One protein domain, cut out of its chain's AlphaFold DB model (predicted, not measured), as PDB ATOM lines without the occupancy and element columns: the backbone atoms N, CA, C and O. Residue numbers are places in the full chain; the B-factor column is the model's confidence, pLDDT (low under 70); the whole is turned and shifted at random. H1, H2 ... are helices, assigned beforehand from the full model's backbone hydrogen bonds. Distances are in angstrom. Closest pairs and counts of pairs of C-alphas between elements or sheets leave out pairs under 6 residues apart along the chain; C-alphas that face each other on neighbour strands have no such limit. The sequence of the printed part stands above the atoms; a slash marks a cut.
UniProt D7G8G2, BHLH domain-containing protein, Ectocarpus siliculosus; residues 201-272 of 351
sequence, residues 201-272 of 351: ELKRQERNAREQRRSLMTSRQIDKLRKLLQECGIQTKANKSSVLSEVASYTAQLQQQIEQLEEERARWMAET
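AT A GLANCE: This is residues 201 to 272 of the 351 residues of the protein "BHLH domain-containing protein" of Ectocarpus siliculosus (UniProt D7G8G2). What shape is this? Long helices H2 and H1 overlap briefly where H1 ends and H2 begins, the link folding back between; residues 201 to 218 and 251 to 272 stick out at opposite ends. What is printed? The printed part has 72 residues, with two named helices, H1 then H2, and is all helix. It is extended: radius of gyration of the C-alphas 20.3 A, spans 74 by 24 by 15 A.

HOW THE PARTS SIT: Where do the helices meet? H2, residues 240 to 272, touches H1, residues 201 to 231, with 240 to 247 alone, and H1 with 222 to 229 alone. The closest C-alphas, of Arg 226 and Val 243, are 6.0 A apart. How do they run? They run the same way at a steep tilt of 41 degrees. Each O i to N i+4 pair in H1 and H2 is within hydrogen-bond range.

IN THESE COORDINATES: Where is H2? It spans 47.9 A to C-alpha 272 at (12.199, 59.841, 63.856). Where is H1? It spans 45.1 A from C-alpha 201 at (49.487, 83.292, 123.737).

THE WHOLE: How large is it? The farthest C-alphas, of Glu 201 and Thr 272, are 74.3 A apart. Is it continuous? The printed part has no cut, its link is short, and no printed residue is under 70 in pLDDT.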
ATOM      1  N   GLU A 201      48.943  82.751 124.982       92.94
ATOM      2  CA  GLU A 201      49.487  83.292 123.737       92.94
ATOM      3  C   GLU A 201      49.805  82.167 122.750       92.94
ATOM      4  O   GLU A 201      49.427  82.248 121.585       92.94
ATOM      5  N   LEU A 202      50.353  81.048 123.241       90.81
ATOM      6  CA  LEU A 202      50.564  79.846 122.426       90.81
ATOM      7  C   LEU A 202      49.260  79.335 121.796       90.81
ATOM      8  O   LEU A 202      49.222  79.036 120.607       90.81
ATOM      9  N   LYS A 203      48.153  79.309 122.552       95.62
ATOM     10  CA  LYS A 203      46.838  78.904 122.018       95.62
ATOM     11  C   LYS A 203      46.308  79.868 120.953       95.62
ATOM     12  O   LYS A 203      45.631  79.432 120.022       95.62
ATOM     13  N   ARG A 204      46.570  81.174 121.087       96.06
ATOM     14  CA  ARG A 204      46.190  82.178 120.076       96.06
ATOM     15  C   ARG A 204      47.011  82.001 118.805       96.06
ATOM     16  O   ARG A 204      46.433  81.915 117.723       96.06
ATOM     17  N   GLN A 205      48.327  81.867 118.947       95.31
ATOM     18  CA  GLN A 205      49.242  81.621 117.834       95.31
ATOM     19  C   GLN A 205      48.888  80.337 117.088       95.31
ATOM     20  O   GLN A 205      48.813  80.339 115.864       95.31
ATOM     21  N   GLU A 206      48.581  79.263 117.810       96.56
ATOM     22  CA  GLU A 206      48.185  77.997 117.205       96.56
ATOM     23  C   GLU A 206      46.891  78.129 116.383       96.56
ATOM     24  O   GLU A 206      46.827  77.654 115.249       96.56
ATOM     25  N   ARG A 207      45.862  78.812 116.905       97.88
ATOM     26  CA  ARG A 207      44.623  79.077 116.149       97.88
ATOM     27  C   ARG A 207      44.893  79.906 114.895       97.88
ATOM     28  O   ARG A 207      44.384  79.564 113.831       97.88
ATOM     29  N   ASN A 208      45.723  80.940 115.012       98.06
ATOM     30  CA  ASN A 208      46.110  81.777 113.880       98.06
ATOM     31  C   ASN A 208      46.855  80.961 112.819       98.06
ATOM     32  O   ASN A 208      46.524  81.053 111.641       98.06
ATOM     33  N   ALA A 209      47.793  80.103 113.227       97.50
ATOM     34  CA  ALA A 209      48.519  79.221 112.319       97.50
ATOM     35  C   ALA A 209      47.576  78.244 111.590       97.50
ATOM     36  O   ALA A 209      47.723  78.013 110.388       97.50
ATOM     37  N   ARG A 210      46.562  77.703 112.282       98.38
ATOM     38  CA  ARG A 210      45.537  76.847 111.655       98.38
ATOM     39  C   ARG A 210      44.688  77.617 110.638       98.38
ATOM     40  O   ARG A 210      44.478  77.112 109.536       98.38
ATOM     41  N   GLU A 211      44.231  78.823 110.970       98.62
ATOM     42  CA  GLU A 211      43.401  79.628 110.059       98.62
ATOM     43  C   GLU A 211      44.210  80.154 108.856       98.62
ATOM     44  O   GLU A 211      43.720  80.173 107.725       98.62
ATOM     45  N   GLN A 212      45.495  80.467 109.045       98.31
ATOM     46  CA  GLN A 212      46.423  80.758 107.944       98.31
ATOM     47  C   GLN A 212      46.589  79.553 107.014       98.31
ATOM     48  O   GLN A 212      46.466  79.682 105.796       98.31
ATOM     49  N   ARG A 213      46.803  78.353 107.571       98.25
ATOM     50  CA  ARG A 213      46.889  77.126 106.766       98.25
ATOM     51  C   ARG A 213      45.606  76.893 105.966       98.25
ATOM     52  O   ARG A 213      45.680  76.537 104.789       98.25
ATOM     53  N   ARG A 214      44.442  77.119 106.579       98.38
ATOM     54  CA  ARG A 214      43.137  76.983 105.921       98.38
ATOM     55  C   ARG A 214      42.964  77.986 104.780       98.38
ATOM     56  O   ARG A 214      42.682  77.575 103.657       98.38
ATOM     57  N   SER A 215      43.186  79.274 105.036       98.31
ATOM     58  CA  SER A 215      43.053  80.331 104.020       98.31
ATOM     59  C   SER A 215      44.026  80.155 102.848       98.31
ATOM     60  O   SER A 215      43.669  80.433 101.696       98.31
ATOM     61  N   LEU A 216      45.221  79.615 103.105       97.94
ATOM     62  CA  LEU A 216      46.179  79.236 102.069       97.94
ATOM     63  C   LEU A 216      45.657  78.083 101.199       97.94
ATOM     64  O   LEU A 216      45.735  78.168  99.973       97.94
ATOM     65  N   MET A 217      45.078  77.033 101.794       98.38
ATOM     66  CA  MET A 217      44.454  75.941 101.031       98.38
ATOM     67  C   MET A 217      43.285  76.435 100.174       98.38
ATOM     68  O   MET A 217      43.220  76.108  98.991       98.38
ATOM     69  N   THR A 218      42.405  77.266 100.735       98.31
ATOM     70  CA  THR A 218      41.289  77.866  99.990       98.31
ATOM     71  C   THR A 218      41.787  78.717  98.824       98.31
ATOM     72  O   THR A 218      41.254  78.619  97.723       98.31
ATOM     73  N   SER A 219      42.845  79.509  99.022       98.19
ATOM     74  CA  SER A 219      43.418  80.331  97.945       98.19
ATOM     75  C   SER A 219      43.962  79.463  96.805       98.19
ATOM     76  O   SER A 219      43.623  79.708  95.652       98.19
ATOM     77  N   ARG A 220      44.674  78.371  97.122       98.56
ATOM     78  CA  ARG A 220      45.145  77.402  96.112       98.56
ATOM     79  C   ARG A 220      44.003  76.766  95.316       98.56
ATOM     80  O   ARG A 220      44.149  76.530  94.120       98.56
ATOM     81  N   GLN A 221      42.879  76.459  95.964       98.56
ATOM     82  CA  GLN A 221      41.704  75.913  95.279       98.56
ATOM     83  C   GLN A 221      41.080  76.937  94.325       98.56
ATOM     84  O   GLN A 221      40.748  76.580  93.198       98.56
ATOM     85  N   ILE A 222      40.981  78.206  94.736       98.31
ATOM     86  CA  ILE A 222      40.492  79.289  93.869       98.31
ATOM     87  C   ILE A 222      41.420  79.473  92.660       98.31
ATOM     88  O   ILE A 222      40.938  79.600  91.536       98.31
ATOM     89  N   ASP A 223      42.738  79.393  92.851       98.25
ATOM     90  CA  ASP A 223      43.695  79.455  91.738       98.25
ATOM     91  C   ASP A 223      43.552  78.262  90.781       98.25
ATOM     92  O   ASP A 223      43.680  78.420  89.567       98.25
ATOM     93  N   LYS A 224      43.246  77.066  91.302       98.38
ATOM     94  CA  LYS A 224      42.938  75.898  90.462       98.38
ATOM     95  C   LYS A 224      41.683  76.136  89.617       98.38
ATOM     96  O   LYS A 224      41.712  75.845  88.426       98.38
ATOM     97  N   LEU A 225      40.615  76.684  90.203       98.50
ATOM     98  CA  LEU A 225      39.397  77.038  89.460       98.50
ATOM     99  C   LEU A 225      39.692  78.060  88.359       98.50
ATOM    100  O   LEU A 225      39.228  77.904  87.233       98.50
ATOM    101  N   ARG A 226      40.526  79.059  88.658       98.19
ATOM    102  CA  ARG A 226      40.958  80.055  87.677       98.19
ATOM    103  C   ARG A 226      41.665  79.420  86.476       98.19
ATOM    104  O   ARG A 226      41.364  79.791  85.347       98.19
ATOM    105  N   LYS A 227      42.576  78.468  86.711       98.25
ATOM    106  CA  LYS A 227      43.276  77.741  85.636       98.25
ATOM    107  C   LYS A 227      42.310  76.946  84.758       98.25
ATOM    108  O   LYS A 227      42.391  77.063  83.546       98.25
ATOM    109  N   LEU A 228      41.359  76.229  85.362       98.19
ATOM    110  CA  LEU A 228      40.343  75.480  84.611       98.19
ATOM    111  C   LEU A 228      39.487  76.402  83.728       98.19
ATOM    112  O   LEU A 228      39.245  76.085  82.570       98.19
ATOM    113  N   LEU A 229      39.081  77.571  84.235       98.00
ATOM    114  CA  LEU A 229      38.365  78.557  83.416       98.00
ATOM    115  C   LEU A 229      39.222  79.071  82.249       98.00
ATOM    116  O   LEU A 229      38.720  79.186  81.133       98.00
ATOM    117  N   GLN A 230      40.511  79.333  82.481       97.81
ATOM    118  CA  GLN A 230      41.440  79.758  81.426       97.81
ATOM    119  C   GLN A 230      41.663  78.669  80.365       97.81
ATOM    120  O   GLN A 230      41.723  78.994  79.183       97.81
ATOM    121  N   GLU A 231      41.739  77.396  80.763       98.19
ATOM    122  CA  GLU A 231      41.820  76.243  79.851       98.19
ATOM    123  C   GLU A 231      40.566  76.119  78.973       98.19
ATOM    124  O   GLU A 231      40.669  75.769  77.799       98.19
ATOM    125  N   CYS A 232      39.391  76.486  79.496       97.62
ATOM    126  CA  CYS A 232      38.150  76.598  78.723       97.62
ATOM    127  C   CYS A 232      38.053  77.893  77.886       97.62
ATOM    128  O   CYS A 232      37.021  78.136  77.265       97.62
ATOM    129  N   GLY A 233      39.087  78.743  77.874       97.62
ATOM    130  CA  GLY A 233      39.109  80.009  77.131       97.62
ATOM    131  C   GLY A 233      38.394  81.179  77.819       97.62
ATOM    132  O   GLY A 233      38.270  82.252  77.227       97.62
ATOM    133  N   ILE A 234      37.949  81.020  79.070       98.00
ATOM    134  CA  ILE A 234      37.249  82.060  79.833       98.00
ATOM    135  C   ILE A 234      38.278  82.922  80.566       98.00
ATOM    136  O   ILE A 234      38.949  82.496  81.512       98.00
ATOM    137  N   GLN A 235      38.410  84.173  80.132       96.81
ATOM    138  CA  GLN A 235      39.337  85.114  80.749       96.81
ATOM    139  C   GLN A 235      38.775  85.642  82.067       96.81
ATOM    140  O   GLN A 235      37.750  86.314  82.105       96.81
ATOM    141  N   THR A 236      39.494  85.391  83.159       96.56
ATOM    142  CA  THR A 236      39.100  85.848  84.494       96.56
ATOM    143  C   THR A 236      40.169  86.724  85.139       96.56
ATOM    144  O   THR A 236      41.380  86.453  85.094       96.56
ATOM    145  N   LYS A 237      39.704  87.804  85.779       96.50
ATOM    146  CA  LYS A 237      40.543  88.684  86.603       96.50
ATOM    147  C   LYS A 237      41.097  87.904  87.802       96.50
ATOM    148  O   LYS A 237      40.491  86.946  88.263       96.50
ATOM    149  N   ALA A 238      42.231  88.343  88.349       94.62
ATOM    150  CA  ALA A 238      42.893  87.681  89.484       94.62
ATOM    151  C   ALA A 238      42.124  87.756  90.822       94.62
ATOM    152  O   ALA A 238      42.573  87.218  91.830       94.62
ATOM    153  N   ASN A 239      40.966  88.414  90.841       98.12
ATOM    154  CA  ASN A 239      40.163  88.613  92.038       98.12
ATOM    155  C   ASN A 239      39.368  87.350  92.384       98.12
ATOM    156  O   ASN A 239      38.657  86.803  91.542       98.12
ATOM    157  N   LYS A 240      39.419  86.932  93.655       97.94
ATOM    158  CA  LYS A 240      38.735  85.725  94.153       97.94
ATOM    159  C   LYS A 240      37.228  85.735  93.883       97.94
ATOM    160  O   LYS A 240      36.684  84.728  93.449       97.94
ATOM    161  N   SER A 241      36.565  86.868  94.125       97.88
ATOM    162  CA  SER A 241      35.132  87.035  93.865       97.88
ATOM    163  C   SER A 241      34.811  86.899  92.380       97.88
ATOM    164  O   SER A 241      33.909  86.148  92.035       97.88
ATOM    165  N   SER A 242      35.596  87.541  91.507       98.12
ATOM    166  CA  SER A 242      35.430  87.425  90.056       98.12
ATOM    167  C   SER A 242      35.575  85.980  89.590       98.12
ATOM    168  O   SER A 242      34.714  85.507  88.865       98.12
ATOM    169  N   VAL A 243      36.591  85.242  90.054       98.38
ATOM    170  CA  VAL A 243      36.743  83.817  89.706       98.38
ATOM    171  C   VAL A 243      35.507  83.011  90.115       98.38
ATOM    172  O   VAL A 243      34.988  82.252  89.306       98.38
ATOM    173  N   LEU A 244      35.001  83.182  91.342       98.38
ATOM    174  CA  LEU A 244      33.830  82.433  91.817       98.38
ATOM    175  C   LEU A 244      32.541  82.800  91.065       98.38
ATOM    176  O   LEU A 244      31.753  81.908  90.756       98.38
ATOM    177  N   SER A 245      32.336  84.081  90.750       98.12
ATOM    178  CA  SER A 245      31.200  84.535  89.939       98.12
ATOM    179  C   SER A 245      31.237  83.939  88.532       98.12
ATOM    180  O   SER A 245      30.215  83.452  88.060       98.12
ATOM    181  N   GLU A 246      32.407  83.905  87.895       98.38
ATOM    182  CA  GLU A 246      32.573  83.323  86.558       98.38
ATOM    183  C   GLU A 246      32.368  81.801  86.562       98.38
ATOM    184  O   GLU A 246      31.710  81.270  85.672       98.38
ATOM    185  N   VAL A 247      32.835  81.086  87.597       98.62
ATOM    186  CA  VAL A 247      32.536  79.648  87.762       98.62
ATOM    187  C   VAL A 247      31.026  79.406  87.856       98.62
ATOM    188  O   VAL A 247      30.515  78.473  87.231       98.62
ATOM    189  N   ALA A 248      30.309  80.224  88.631       98.38
ATOM    190  CA  ALA A 248      28.863  80.091  88.782       98.38
ATOM    191  C   ALA A 248      28.132  80.342  87.452       98.38
ATOM    192  O   ALA A 248      27.306  79.521  87.050       98.38
ATOM    193  N   SER A 249      28.491  81.418  86.743       98.12
ATOM    194  CA  SER A 249      27.955  81.727  85.412       98.12
ATOM    195  C   SER A 249      28.229  80.605  84.407       98.12
ATOM    196  O   SER A 249      27.316  80.172  83.707       98.12
ATOM    197  N   TYR A 250      29.457  80.082  84.370       98.50
ATOM    198  CA  TYR A 250      29.834  79.012  83.447       98.50
ATOM    199  C   TYR A 250      29.103  77.698  83.744       98.50
ATOM    200  O   TYR A 250      28.645  77.016  82.830       98.50
ATOM    201  N   THR A 251      28.922  77.357  85.022       98.31
ATOM    202  CA  THR A 251      28.152  76.164  85.407       98.31
ATOM    203  C   THR A 251      26.695  76.281  84.959       98.31
ATOM    204  O   THR A 251      26.147  75.321  84.422       98.31
ATOM    205  N   ALA A 252      26.082  77.459  85.126       98.25
ATOM    206  CA  ALA A 252      24.723  77.716  84.654       98.25
ATOM    207  C   ALA A 252      24.621  77.622  83.120       98.25
ATOM    208  O   ALA A 252      23.682  77.023  82.603       98.25
ATOM    209  N   GLN A 253      25.616  78.141  82.394       98.25
ATOM    210  CA  GLN A 253      25.680  78.022  80.937       98.25
ATOM    211  C   GLN A 253      25.776  76.558  80.479       98.25
ATOM    212  O   GLN A 253      25.053  76.158  79.571       98.25
ATOM    213  N   LEU A 254      26.629  75.746  81.112       97.94
ATOM    214  CA  LEU A 254      26.747  74.318  80.791       97.94
ATOM    215  C   LEU A 254      25.439  73.563  81.060       97.94
ATOM    216  O   LEU A 254      25.040  72.725  80.257       97.94
ATOM    217  N   GLN A 255      24.756  73.875  82.163       97.81
ATOM    218  CA  GLN A 255      23.448  73.292  82.471       97.81
ATOM    219  C   GLN A 255      22.411  73.639  81.395       97.81
ATOM    220  O   GLN A 255      21.702  72.751  80.933       97.81
ATOM    221  N   GLN A 256      22.388  74.893  80.935       98.44
ATOM    222  CA  GLN A 256      21.512  75.326  79.846       98.44
ATOM    223  C   GLN A 256      21.835  74.619  78.519       98.44
ATOM    224  O   GLN A 256      20.926  74.237  77.789       98.44
ATOM    225  N   GLN A 257      23.117  74.424  78.196       98.06
ATOM    226  CA  GLN A 257      23.519  73.706  76.979       98.06
ATOM    227  C   GLN A 257      23.105  72.233  77.007       98.06
ATOM    228  O   GLN A 257      22.686  71.699  75.983       98.06
ATOM    229  N   ILE A 258      23.207  71.577  78.167       96.88
ATOM    230  CA  ILE A 258      22.740  70.196  78.331       96.88
ATOM    231  C   ILE A 258      21.232  70.122  78.085       96.88
ATOM    232  O   ILE A 258      20.802  69.283  77.302       96.88
ATOM    233  N   GLU A 259      20.450  71.027  78.679       98.00
ATOM    234  CA  GLU A 259      18.996  71.081  78.476       98.00
ATOM    235  C   GLU A 259      18.638  71.292  76.995       98.00
ATOM    236  O   GLU A 259      17.817  70.559  76.450       98.00
ATOM    237  N   GLN A 260      19.324  72.204  76.299       97.50
ATOM    238  CA  GLN A 260      19.126  72.421  74.859       97.50
ATOM    239  C   GLN A 260      19.437  71.173  74.022       97.50
ATOM    240  O   GLN A 260      18.660  70.808  73.141       97.50
ATOM    241  N   LEU A 261      20.551  70.491  74.297       94.31
ATOM    242  CA  LEU A 261      20.910  69.258  73.590       94.31
ATOM    243  C   LEU A 261      19.925  68.121  73.888       94.31
ATOM    244  O   LEU A 261      19.652  67.295  73.015       94.31
ATOM    245  N   GLU A 262      19.377  68.067  75.101       95.81
ATOM    246  CA  GLU A 262      18.327  67.118  75.469       95.81
ATOM    247  C   GLU A 262      17.011  67.414  74.740       95.81
ATOM    248  O   GLU A 262      16.377  66.476  74.252       95.81
ATOM    249  N   GLU A 263      16.634  68.685  74.585       96.94
ATOM    250  CA  GLU A 263      15.477  69.109  73.788       96.94
ATOM    251  C   GLU A 263      15.656  68.797  72.299       96.94
ATOM    252  O   GLU A 263      14.752  68.242  71.674       96.94
ATOM    253  N   GLU A 264      16.821  69.099  71.720       95.88
ATOM    254  CA  GLU A 264      17.128  68.764  70.326       95.88
ATOM    255  C   GLU A 264      17.113  67.255  70.106       95.88
ATOM    256  O   GLU A 264      16.519  66.769  69.142       95.88
ATOM    257  N   ARG A 265      17.712  66.493  71.026       88.81
ATOM    258  CA  ARG A 265      17.653  65.034  70.997       88.81
ATOM    259  C   ARG A 265      16.209  64.552  71.092       88.81
ATOM    260  O   ARG A 265      15.828  63.676  70.324       88.81
ATOM    261  N   ALA A 266      15.404  65.104  71.996       92.06
ATOM    262  CA  ALA A 266      13.995  64.747  72.130       92.06
ATOM    263  C   ALA A 266      13.208  65.079  70.855       92.06
ATOM    264  O   ALA A 266      12.385  64.274  70.417       92.06
ATOM    265  N   ARG A 267      13.506  66.215  70.219       94.31
ATOM    266  CA  ARG A 267      12.914  66.625  68.946       94.31
ATOM    267  C   ARG A 267      13.268  65.656  67.826       94.31
ATOM    268  O   ARG A 267      12.365  65.199  67.138       94.31
ATOM    269  N   TRP A 268      14.543  65.305  67.670       88.88
ATOM    270  CA  TRP A 268      14.967  64.309  66.684       88.88
ATOM    271  C   TRP A 268      14.345  62.943  66.958       88.88
ATOM    272  O   TRP A 268      13.887  62.299  66.024       88.88
ATOM    273  N   MET A 269      14.252  62.521  68.220       82.44
ATOM    274  CA  MET A 269      13.585  61.269  68.587       82.44
ATOM    275  C   MET A 269      12.093  61.286  68.217       82.44
ATOM    276  O   MET A 269      11.602  60.302  67.667       82.44
ATOM    277  N   ALA A 270      11.387  62.398  68.454       88.25
ATOM    278  CA  ALA A 270       9.988  62.562  68.058       88.25
ATOM    279  C   ALA A 270       9.820  62.562  66.527       88.25
ATOM    280  O   ALA A 270       9.002  61.808  66.008       88.25
ATOM    281  N   GLU A 271      10.650  63.316  65.803       88.69
ATOM    282  CA  GLU A 271      10.664  63.348  64.333       88.69
ATOM    283  C   GLU A 271      10.934  61.951  63.745       88.69
ATOM    284  O   GLU A 271      10.250  61.503  62.829       88.69
ATOM    285  N   THR A 272      11.895  61.208  64.309       77.12
ATOM    286  CA  THR A 272      12.199  59.841  63.856       77.12
ATOM    287  C   THR A 272      11.101  58.831  64.185       77.12
ATOM    288  O   THR A 272      11.034  57.797  63.525       77.12
TER     289      THR A 272